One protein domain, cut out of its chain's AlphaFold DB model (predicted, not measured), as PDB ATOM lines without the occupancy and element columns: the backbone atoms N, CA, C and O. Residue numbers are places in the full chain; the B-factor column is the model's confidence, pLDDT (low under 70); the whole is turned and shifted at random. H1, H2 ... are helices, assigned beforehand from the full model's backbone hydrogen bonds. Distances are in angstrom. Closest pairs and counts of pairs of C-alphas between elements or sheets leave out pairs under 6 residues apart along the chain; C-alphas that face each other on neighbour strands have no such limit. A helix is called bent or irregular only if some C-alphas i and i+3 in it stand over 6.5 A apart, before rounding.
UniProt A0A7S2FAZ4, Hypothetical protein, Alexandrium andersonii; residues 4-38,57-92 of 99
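This is residues 4 to 38 and 57 to 92 of the 99 residues of the protein "Hypothetical protein" of Alexandrium andersonii (UniProt A0A7S2FAZ4). A small compact body of H1, H2, the link between them and the end of H3 has one long arm: residues 57 to 79 of the bent helix H3 stick out from it, with H3a turned steeply from H3b at the far end. H1 crosses the last part of H3b at a steep tilt. The printed part has 71 residues with three named helices, H1, H2 and H3 along the chain, and no named strand; the class is all helix. The whole is loose, with a radius of gyration of the C-alphas of 16.1 A, and elongated, spanning 48 by 24 by 18 A.

H1, residues 4 to 15, touches H3b, residues 68 to 91, which meets it with residues 80 to 87 alone. Their closest C-alphas, those of Leu 10 and Ala 84, are 6.5 A apart. They run the same way at a steep tilt of 59 degrees. H2, residues 31 to 35, touches no helix. H3, residues 57 to 91, was assigned as one helix by its hydrogen bonds but is bent, with C-alphas 65 and 68 7.8 A apart. Its arm H3a, residues 57 to 65, stands to H3b at a steep tilt of 67 degrees, only just short of about perpendicular. H1 and H3a are apart. In H1, H2, H3a and H3b every O i to N i+4 pair is within hydrogen-bond range.

H1 begins at C-alpha 4 (-21.254, -6.916, -32.930) and is 16.6 A long. H2 is 6.1 A long. H3a, 12.2 A long, begins at C-alpha 57 (-24.021, -28.024, -53.103). H3b, 34.5 A long, ends at C-alpha 91 (-25.838, -0.611, -15.071).

The C-alphas of Gly 18 and Glu 57, the two farthest apart, are 51.5 A apart. The link from H1 to H2 is long, with 15 residues. Residues 39 to 56 are not printed, and C-alphas 38 and 57 across this cut are 36.6 A apart. The model's pLDDT is under 70 at residues 17 to 19.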
ATOM      1  N   TYR A   4     -22.613  -7.472 -33.076       91.88
ATOM      2  CA  TYR A   4     -21.254  -6.916 -32.930       91.88
ATOM      3  C   TYR A   4     -21.133  -5.724 -31.959       91.88
ATOM      4  O   TYR A   4     -20.328  -5.762 -31.029       91.88
ATOM      5  N   GLN A   5     -21.955  -4.683 -32.123       93.81
ATOM      6  CA  GLN A   5     -21.931  -3.507 -31.240       93.81
ATOM      7  C   GLN A   5     -22.262  -3.870 -29.782       93.81
ATOM      8  O   GLN A   5     -21.588  -3.414 -28.862       93.81
ATOM      9  N   ALA A   6     -23.249  -4.742 -29.566       94.31
ATOM     10  CA  ALA A   6     -23.608  -5.216 -28.232       94.31
ATOM     11  C   ALA A   6     -22.489  -6.071 -27.601       94.31
ATOM     12  O   ALA A   6     -22.226  -5.954 -26.405       94.31
ATOM     13  N   SER A   7     -21.764  -6.868 -28.399       94.62
ATOM     14  CA  SER A   7     -20.570  -7.597 -27.946       94.62
ATOM     15  C   SER A   7     -19.471  -6.657 -27.453       94.62
ATOM     16  O   SER A   7     -18.839  -6.944 -26.437       94.62
ATOM     17  N   LEU A   8     -19.271  -5.508 -28.107       94.75
ATOM     18  CA  LEU A   8     -18.335  -4.489 -27.624       94.75
ATOM     19  C   LEU A   8     -18.800  -3.871 -26.304       94.75
ATOM     20  O   LEU A   8     -17.989  -3.671 -25.407       94.75
ATOM     21  N   CYS A   9     -20.097  -3.626 -26.134       95.00
ATOM     22  CA  CYS A   9     -20.640  -3.120 -24.873       95.00
ATOM     23  C   CYS A   9     -20.447  -4.100 -23.711       95.00
ATOM     24  O   CYS A   9     -20.072  -3.685 -22.616       95.00
ATOM     25  N   LEU A  10     -20.615  -5.403 -23.958       94.56
ATOM     26  CA  LEU A  10     -20.247  -6.438 -22.992       94.56
ATOM     27  C   LEU A  10     -18.750  -6.457 -22.691       94.56
ATOM     28  O   LEU A  10     -18.363  -6.642 -21.538       94.56
ATOM     29  N   PHE A  11     -17.907  -6.275 -23.707       94.38
ATOM     30  CA  PHE A  11     -16.467  -6.163 -23.513       94.38
ATOM     31  C   PHE A  11     -16.121  -4.978 -22.602       94.38
ATOM     32  O   PHE A  11     -15.454  -5.190 -21.595       94.38
ATOM     33  N   PHE A  12     -16.649  -3.777 -22.871       94.19
ATOM     34  CA  PHE A  12     -16.463  -2.605 -22.005       94.19
ATOM     35  C   PHE A  12     -16.964  -2.855 -20.579       94.19
ATOM     36  O   PHE A  12     -16.269  -2.544 -19.620       94.19
ATOM     37  N   ALA A  13     -18.122  -3.502 -20.419       93.12
ATOM     38  CA  ALA A  13     -18.649  -3.863 -19.103       93.12
ATOM     39  C   ALA A  13     -17.727  -4.801 -18.301       93.12
ATOM     40  O   ALA A  13     -17.795  -4.823 -17.074       93.12
ATOM     41  N   LYS A  14     -16.914  -5.616 -18.984       91.75
ATOM     42  CA  LYS A  14     -15.969  -6.553 -18.359       91.75
ATOM     43  C   LYS A  14     -14.604  -5.924 -18.096       91.75
ATOM     44  O   LYS A  14     -13.953  -6.322 -17.138       91.75
ATOM     45  N   THR A  15     -14.157  -5.010 -18.954       91.31
ATOM     46  CA  THR A  15     -12.819  -4.402 -18.868       91.31
ATOM     47  C   THR A  15     -12.784  -3.120 -18.051       91.31
ATOM     48  O   THR A  15     -11.728  -2.760 -17.541       91.31
ATOM     49  N   HIS A  16     -13.916  -2.438 -17.886       85.75
ATOM     50  CA  HIS A  16     -14.028  -1.321 -16.958       85.75
ATOM     51  C   HIS A  16     -14.025  -1.850 -15.515       85.75
ATOM     52  O   HIS A  16     -15.067  -2.188 -14.951       85.75
ATOM     53  N   GLU A  17     -12.845  -1.931 -14.902       61.09
ATOM     54  CA  GLU A  17     -12.719  -2.167 -13.463       61.09
ATOM     55  C   GLU A  17     -13.406  -1.026 -12.684       61.09
ATOM     56  O   GLU A  17     -13.217   0.154 -12.977       61.09
ATOM     57  N   GLY A  18     -14.223  -1.358 -11.680       59.28
ATOM     58  CA  GLY A  18     -14.679  -0.377 -10.685       59.28
ATOM     59  C   GLY A  18     -15.864   0.526 -11.057       59.28
ATOM     60  O   GLY A  18     -16.092   1.513 -10.364       59.28
ATOM     61  N   GLY A  19     -16.657   0.199 -12.084       66.50
ATOM     62  CA  GLY A  19     -17.964   0.847 -12.294       66.50
ATOM     63  C   GLY A  19     -17.951   2.116 -13.148       66.50
ATOM     64  O   GLY A  19     -18.829   2.966 -12.991       66.50
ATOM     65  N   GLN A  20     -16.992   2.255 -14.071       82.88
ATOM     66  CA  GLN A  20     -17.100   3.294 -15.097       82.88
ATOM     67  C   GLN A  20     -18.363   3.083 -15.950       82.88
ATOM     68  O   GLN A  20     -18.667   1.939 -16.313       82.88
ATOM     69  N   PRO A  21     -19.085   4.163 -16.308       88.19
ATOM     70  CA  PRO A  21     -20.238   4.071 -17.193       88.19
ATOM     71  C   PRO A  21     -19.884   3.402 -18.523       88.19
ATOM     72  O   PRO A  21     -18.767   3.536 -19.033       88.19
ATOM     73  N   LEU A  22     -20.853   2.697 -19.105       93.31
ATOM     74  CA  LEU A  22     -20.715   2.204 -20.469       93.31
ATOM     75  C   LEU A  22     -20.652   3.382 -21.452       93.31
ATOM     76  O   LEU A  22     -21.265   4.420 -21.193       93.31
ATOM     77  N   PRO A  23     -19.949   3.238 -22.590       94.12
ATOM     78  CA  PRO A  23     -19.987   4.243 -23.643       94.12
ATOM     79  C   PRO A  23     -21.424   4.567 -24.062       94.12
ATOM     80  O   PRO A  23     -22.257   3.668 -24.155       94.12
ATOM     81  N   ASN A  24     -21.708   5.828 -24.398       93.69
ATOM     82  CA  ASN A  24     -23.066   6.267 -24.753       93.69
ATOM     83  C   ASN A  24     -23.684   5.447 -25.897       93.69
ATOM     84  O   ASN A  24     -24.884   5.199 -25.903       93.69
ATOM     85  N   PHE A  25     -22.867   4.974 -26.846       94.88
ATOM     86  CA  PHE A  25     -23.346   4.142 -27.952       94.88
ATOM     87  C   PHE A  25     -23.843   2.757 -27.531       94.88
ATOM     88  O   PHE A  25     -24.314   2.004 -28.380       94.88
ATOM     89  N   CYS A  26     -23.712   2.393 -26.258       95.44
ATOM     90  CA  CYS A  26     -24.207   1.135 -25.737       95.44
ATOM     91  C   CYS A  26     -25.683   1.165 -25.372       95.44
ATOM     92  O   CYS A  26     -26.256   0.089 -25.279       95.44
ATOM     93  N   ASP A  27     -26.309   2.333 -25.204       95.12
ATOM     94  CA  ASP A  27     -27.749   2.383 -24.972       95.12
ATOM     95  C   ASP A  27     -28.513   2.270 -26.295       95.12
ATOM     96  O   ASP A  27     -28.566   3.210 -27.085       95.12
ATOM     97  N   CYS A  28     -29.104   1.106 -26.552       93.38
ATOM     98  CA  CYS A  28     -29.884   0.851 -27.759       93.38
ATOM     99  C   CYS A  28     -31.279   1.495 -27.738       93.38
ATOM    100  O   CYS A  28     -31.935   1.554 -28.782       93.38
ATOM    101  N   THR A  29     -31.739   1.993 -26.585       95.00
ATOM    102  CA  THR A  29     -33.007   2.730 -26.474       95.00
ATOM    103  C   THR A  29     -32.848   4.181 -26.921       95.00
ATOM    104  O   THR A  29     -33.753   4.732 -27.556       95.00
ATOM    105  N   ASP A  30     -31.663   4.766 -26.713       95.19
ATOM    106  CA  ASP A  30     -31.262   6.016 -27.352       95.19
ATOM    107  C   ASP A  30     -30.749   5.730 -28.769       95.19
ATOM    108  O   ASP A  30     -29.573   5.473 -29.026       95.19
ATOM    109  N   LYS A  31     -31.659   5.820 -29.741       93.31
ATOM    110  CA  LYS A  31     -31.342   5.569 -31.153       93.31
ATOM    111  C   LYS A  31     -30.243   6.484 -31.694       93.31
ATOM    112  O   LYS A  31     -29.549   6.082 -32.629       93.31
ATOM    113  N   GLN A  32     -30.112   7.710 -31.186       94.50
ATOM    114  CA  GLN A  32     -29.098   8.646 -31.663       94.50
ATOM    115  C   GLN A  32     -27.724   8.258 -31.119       94.50
ATOM    116  O   GLN A  32     -26.776   8.152 -31.902       94.50
ATOM    117  N   ALA A  33     -27.627   7.985 -29.817       93.69
ATOM    118  CA  ALA A  33     -26.394   7.508 -29.208       93.69
ATOM    119  C   ALA A  33     -25.986   6.145 -29.783       93.69
ATOM    120  O   ALA A  33     -24.844   5.987 -30.213       93.69
ATOM    121  N   TRP A  34     -26.917   5.199 -29.926       92.88
ATOM    122  CA  TRP A  34     -26.666   3.892 -30.538       92.88
ATOM    123  C   TRP A  34     -26.064   4.002 -31.946       92.88
ATOM    124  O   TRP A  34     -25.081   3.338 -32.267       92.88
ATOM    125  N   ARG A  35     -26.606   4.889 -32.791       92.56
ATOM    126  CA  ARG A  35     -26.103   5.134 -34.157       92.56
ATOM    127  C   ARG A  35     -24.755   5.851 -34.203       92.56
ATOM    128  O   ARG A  35     -24.143   5.897 -35.267       92.56
ATOM    129  N   SER A  36     -24.293   6.421 -33.092       94.12
ATOM    130  CA  SER A  36     -22.983   7.077 -33.036       94.12
ATOM    131  C   SER A  36     -21.815   6.086 -33.083       94.12
ATOM    132  O   SER A  36     -20.687   6.493 -33.367       94.12
ATOM    133  N   PHE A  37     -22.075   4.789 -32.863       93.31
ATOM    134  CA  PHE A  37     -21.074   3.744 -33.032       93.31
ATOM    135  C   PHE A  37     -20.586   3.680 -34.484       93.31
ATOM    136  O   PHE A  37     -21.342   3.383 -35.411       93.31
ATOM    137  N   ARG A  38     -19.289   3.929 -34.681       89.81
ATOM    138  CA  ARG A  38     -18.629   3.820 -35.985       89.81
ATOM    139  C   ARG A  38     -17.953   2.462 -36.102       89.81
ATOM    140  O   ARG A  38     -16.780   2.317 -35.774       89.81
ATOM    141  N   GLU A  57     -25.077 -27.130 -53.576       98.06
ATOM    142  CA  GLU A  57     -24.021 -28.024 -53.103       98.06
ATOM    143  C   GLU A  57     -23.026 -27.295 -52.190       98.06
ATOM    144  O   GLU A  57     -22.667 -27.834 -51.145       98.06
ATOM    145  N   ASP A  58     -22.662 -26.048 -52.504       97.75
ATOM    146  CA  ASP A  58     -21.810 -25.229 -51.630       97.75
ATOM    147  C   ASP A  58     -22.482 -25.000 -50.272       97.75
ATOM    148  O   ASP A  58     -21.866 -25.185 -49.223       97.75
ATOM    149  N   LEU A  59     -23.775 -24.662 -50.277       96.81
ATOM    150  CA  LEU A  59     -24.556 -24.485 -49.051       96.81
ATOM    151  C   LEU A  59     -24.632 -25.778 -48.230       96.81
ATOM    152  O   LEU A  59     -24.514 -25.736 -47.002       96.81
ATOM    153  N   ARG A  60     -24.793 -26.928 -48.895       97.75
ATOM    154  CA  ARG A  60     -24.781 -28.245 -48.246       97.75
ATOM    155  C   ARG A  60     -23.428 -28.510 -47.585       97.75
ATOM    156  O   ARG A  60     -23.393 -28.886 -46.415       97.75
ATOM    157  N   LEU A  61     -22.330 -28.267 -48.301       97.94
ATOM    158  CA  LEU A  61     -20.973 -28.462 -47.796       97.94
ATOM    159  C   LEU A  61     -20.662 -27.535 -46.613       97.94
ATOM    160  O   LEU A  61     -20.118 -27.993 -45.610       97.94
ATOM    161  N   ILE A  62     -21.049 -26.258 -46.692       96.75
ATOM    162  CA  ILE A  62     -20.925 -25.298 -45.584       96.75
ATOM    163  C   ILE A  62     -21.695 -25.801 -44.361       96.75
ATOM    164  O   ILE A  62     -21.162 -25.775 -43.250       96.75
ATOM    165  N   GLY A  63     -22.928 -26.279 -44.549       96.81
ATOM    166  CA  GLY A  63     -23.748 -26.821 -43.466       96.81
ATOM    167  C   GLY A  63     -23.122 -28.054 -42.811       96.81
ATOM    168  O   GLY A  63     -23.099 -28.156 -41.586       96.81
ATOM    169  N   ASP A  64     -22.560 -28.961 -43.609       97.62
ATOM    170  CA  ASP A  64     -21.856 -30.138 -43.099       97.62
ATOM    171  C   ASP A  64     -20.586 -29.770 -42.329       97.62
ATOM    172  O   ASP A  64     -20.347 -30.317 -41.248       97.62
ATOM    173  N   LEU A  65     -19.804 -28.826 -42.857       98.25
ATOM    174  CA  LEU A  65     -18.554 -28.372 -42.254       98.25
ATOM    175  C   LEU A  65     -18.794 -27.619 -40.936       98.25
ATOM    176  O   LEU A  65     -18.098 -27.861 -39.955       98.25
ATOM    177  N   SER A  66     -19.808 -26.753 -40.895       97.69
ATOM    178  CA  SER A  66     -20.112 -25.877 -39.751       97.69
ATOM    179  C   SER A  66     -21.102 -26.473 -38.743       97.69
ATOM    180  O   SER A  66     -21.480 -25.809 -37.778       97.69
ATOM    181  N   ARG A  67     -21.534 -27.731 -38.912       97.56
ATOM    182  CA  ARG A  67     -22.581 -28.346 -38.073       97.56
ATOM    183  C   ARG A  67     -22.277 -28.301 -36.574       97.56
ATOM    184  O   ARG A  67     -23.190 -28.109 -35.770       97.56
ATOM    185  N   LEU A  68     -21.024 -28.530 -36.183       97.50
ATOM    186  CA  LEU A  68     -20.618 -28.463 -34.775       97.50
ATOM    187  C   LEU A  68     -20.489 -27.012 -34.304       97.50
ATOM    188  O   LEU A  68     -20.955 -26.687 -33.212       97.50
ATOM    189  N   ASP A  69     -19.956 -26.134 -35.150       98.00
ATOM    190  CA  ASP A  69     -19.841 -24.704 -34.857       98.00
ATOM    191  C   ASP A  69     -21.211 -24.069 -34.627       98.00
ATOM    192  O   ASP A  69     -21.366 -23.273 -33.709       98.00
ATOM    193  N   ALA A  70     -22.237 -24.483 -35.373       96.06
ATOM    194  CA  ALA A  70     -23.611 -24.032 -35.172       96.06
ATOM    195  C   ALA A  70     -24.134 -24.369 -33.763       96.06
ATOM    196  O   ALA A  70     -24.817 -23.558 -33.135       96.06
ATOM    197  N   GLN A  71     -23.779 -25.540 -33.224       97.00
ATOM    198  CA  GLN A  71     -24.154 -25.926 -31.859       97.00
ATOM    199  C   GLN A  71     -23.404 -25.088 -30.819       97.00
ATOM    200  O   GLN A  71     -24.006 -24.626 -29.846       97.00
ATOM    201  N   VAL A  72     -22.105 -24.857 -31.031       97.75
ATOM    202  CA  VAL A  72     -21.286 -24.000 -30.162       97.75
ATOM    203  C   VAL A  72     -21.805 -22.564 -30.188       97.75
ATOM    204  O   VAL A  72     -21.995 -21.967 -29.129       97.75
ATOM    205  N   TYR A  73     -22.102 -22.035 -31.373       95.88
ATOM    206  CA  TYR A  73     -22.657 -20.703 -31.574       95.88
ATOM    207  C   TYR A  73     -23.978 -20.542 -30.826       95.88
ATOM    208  O   TYR A  73     -24.155 -19.555 -30.117       95.88
ATOM    209  N   GLN A  74     -24.876 -21.531 -30.892       95.88
ATOM    210  CA  GLN A  74     -26.138 -21.472 -30.156       95.88
ATOM    211  C   GLN A  74     -25.914 -21.356 -28.641       95.88
ATOM    212  O   GLN A  74     -26.522 -20.511 -27.986       95.88
ATOM    213  N   ARG A  75     -24.995 -22.149 -28.076       97.69
ATOM    214  CA  ARG A  75     -24.657 -22.063 -26.644       97.69
ATOM    215  C   ARG A  75     -23.974 -20.747 -26.284       97.69
ATOM    216  O   ARG A  75     -24.247 -20.179 -25.227       97.69
ATOM    217  N   ALA A  76     -23.102 -20.250 -27.156       96.06
ATOM    218  CA  ALA A  76     -22.454 -18.958 -26.987       96.06
ATOM    219  C   ALA A  76     -23.473 -17.812 -27.024       96.06
ATOM    220  O   ALA A  76     -23.357 -16.879 -26.234       96.06
ATOM    221  N   LEU A  77     -24.497 -17.902 -27.875       95.12
ATOM    222  CA  LEU A  77     -25.566 -16.915 -27.973       95.12
ATOM    223  C   LEU A  77     -26.436 -16.891 -26.711       95.12
ATOM    224  O   LEU A  77     -26.757 -15.813 -26.213       95.12
ATOM    225  N   ASP A  78     -26.771 -18.059 -26.160       96.12
ATOM    226  CA  ASP A  78     -27.498 -18.162 -24.890       96.12
ATOM    227  C   ASP A  78     -26.696 -17.510 -23.753       96.12
ATOM    228  O   ASP A  78     -27.217 -16.680 -23.001       96.12
ATOM    229  N   ARG A  79     -25.395 -17.816 -23.679       96.38
ATOM    230  CA  ARG A  79     -24.473 -17.197 -22.720       96.38
ATOM    231  C   ARG A  79     -24.391 -15.683 -22.910       96.38
ATOM    232  O   ARG A  79     -24.516 -14.945 -21.939       96.38
ATOM    233  N   PHE A  80     -24.203 -15.221 -24.141       96.25
ATOM    234  CA  PHE A  80     -24.131 -13.805 -24.492       96.25
ATOM    235  C   PHE A  80     -25.383 -13.048 -24.035       96.25
ATOM    236  O   PHE A  80     -25.269 -12.002 -23.402       96.25
ATOM    237  N   ARG A  81     -26.577 -13.598 -24.289       95.56
ATOM    238  CA  ARG A  81     -27.852 -12.999 -23.866       95.56
ATOM    239  C   ARG A  81     -27.974 -12.918 -22.348       95.56
ATOM    240  O   ARG A  81     -28.400 -11.886 -21.834       95.56
ATOM    241  N   SER A  82     -27.576 -13.973 -21.638       96.69
ATOM    242  CA  SER A  82     -27.558 -13.973 -20.171       96.69
ATOM    243  C   SER A  82     -26.613 -12.902 -19.628       96.69
ATOM    244  O   SER A  82     -27.006 -12.095 -18.793       96.69
ATOM    245  N   GLU A  83     -25.380 -12.848 -20.136       95.81
ATOM    246  CA  GLU A  83     -24.394 -11.856 -19.702       95.81
ATOM    247  C   GLU A  83     -24.840 -10.424 -20.030       95.81
ATOM    248  O   GLU A  83     -24.636  -9.519 -19.219       95.81
ATOM    249  N   ALA A  84     -25.483 -10.215 -21.184       95.12
ATOM    250  CA  ALA A  84     -26.072  -8.931 -21.550       95.12
ATOM    251  C   ALA A  84     -27.135  -8.523 -20.535       95.12
ATOM    252  O   ALA A  84     -27.002  -7.471 -19.919       95.12
ATOM    253  N   ALA A  85     -28.115  -9.388 -20.266       95.81
ATOM    254  CA  ALA A  85     -29.145  -9.122 -19.271       95.81
ATOM    255  C   ALA A  85     -28.552  -8.806 -17.885       95.81
ATOM    256  O   ALA A  85     -29.071  -7.951 -17.169       95.81
ATOM    257  N   ASP A  86     -27.468  -9.474 -17.487       95.00
ATOM    258  CA  ASP A  86     -26.789  -9.223 -16.211       95.00
ATOM    259  C   ASP A  86     -26.087  -7.862 -16.173       95.00
ATOM    260  O   ASP A  86     -26.076  -7.197 -15.137       95.00
ATOM    261  N   VAL A  87     -25.481  -7.432 -17.282       93.81
ATOM    262  CA  VAL A  87     -24.929  -6.078 -17.415       93.81
ATOM    263  C   VAL A  87     -26.050  -5.047 -17.351       93.81
ATOM    264  O   VAL A  87     -25.962  -4.140 -16.530       93.81
ATOM    265  N   GLU A  88     -27.129  -5.229 -18.114       94.81
ATOM    266  CA  GLU A  88     -28.261  -4.296 -18.135       94.81
ATOM    267  C   GLU A  88     -28.881  -4.109 -16.745       94.81
ATOM    268  O   GLU A  88     -29.187  -2.986 -16.349       94.81
ATOM    269  N   ARG A  89     -29.027  -5.190 -15.963       94.50
ATOM    270  CA  ARG A  89     -29.540  -5.099 -14.584       94.50
ATOM    271  C   ARG A  89     -28.602  -4.337 -13.651       94.50
ATOM    272  O   ARG A  89     -29.079  -3.666 -12.743       94.50
ATOM    273  N   ARG A  90     -27.285  -4.458 -13.841       91.56
ATOM    274  CA  ARG A  90     -26.282  -3.808 -12.981       91.56
ATOM    275  C   ARG A  90     -26.069  -2.338 -13.324       91.56
ATOM    276  O   ARG A  90     -25.797  -1.558 -12.419       91.56
ATOM    277  N   THR A  91     -26.154  -1.969 -14.601       91.31
ATOM    278  CA  THR A  91     -25.838  -0.611 -15.071       91.31
ATOM    279  C   THR A  91     -27.074   0.236 -15.357       91.31
ATOM    280  O   THR A  91     -26.971   1.458 -15.397       91.31
ATOM    281  N   GLY A  92     -28.232  -0.388 -15.590       92.56
ATOM    282  CA  GLY A  92     -29.442   0.285 -16.069       92.56
ATOM    283  C   GLY A  92     -29.421   0.629 -17.565       92.56
ATOM    284  O   GLY A  92     -30.442   1.056 -18.096       92.56
TER     285      GLY A  92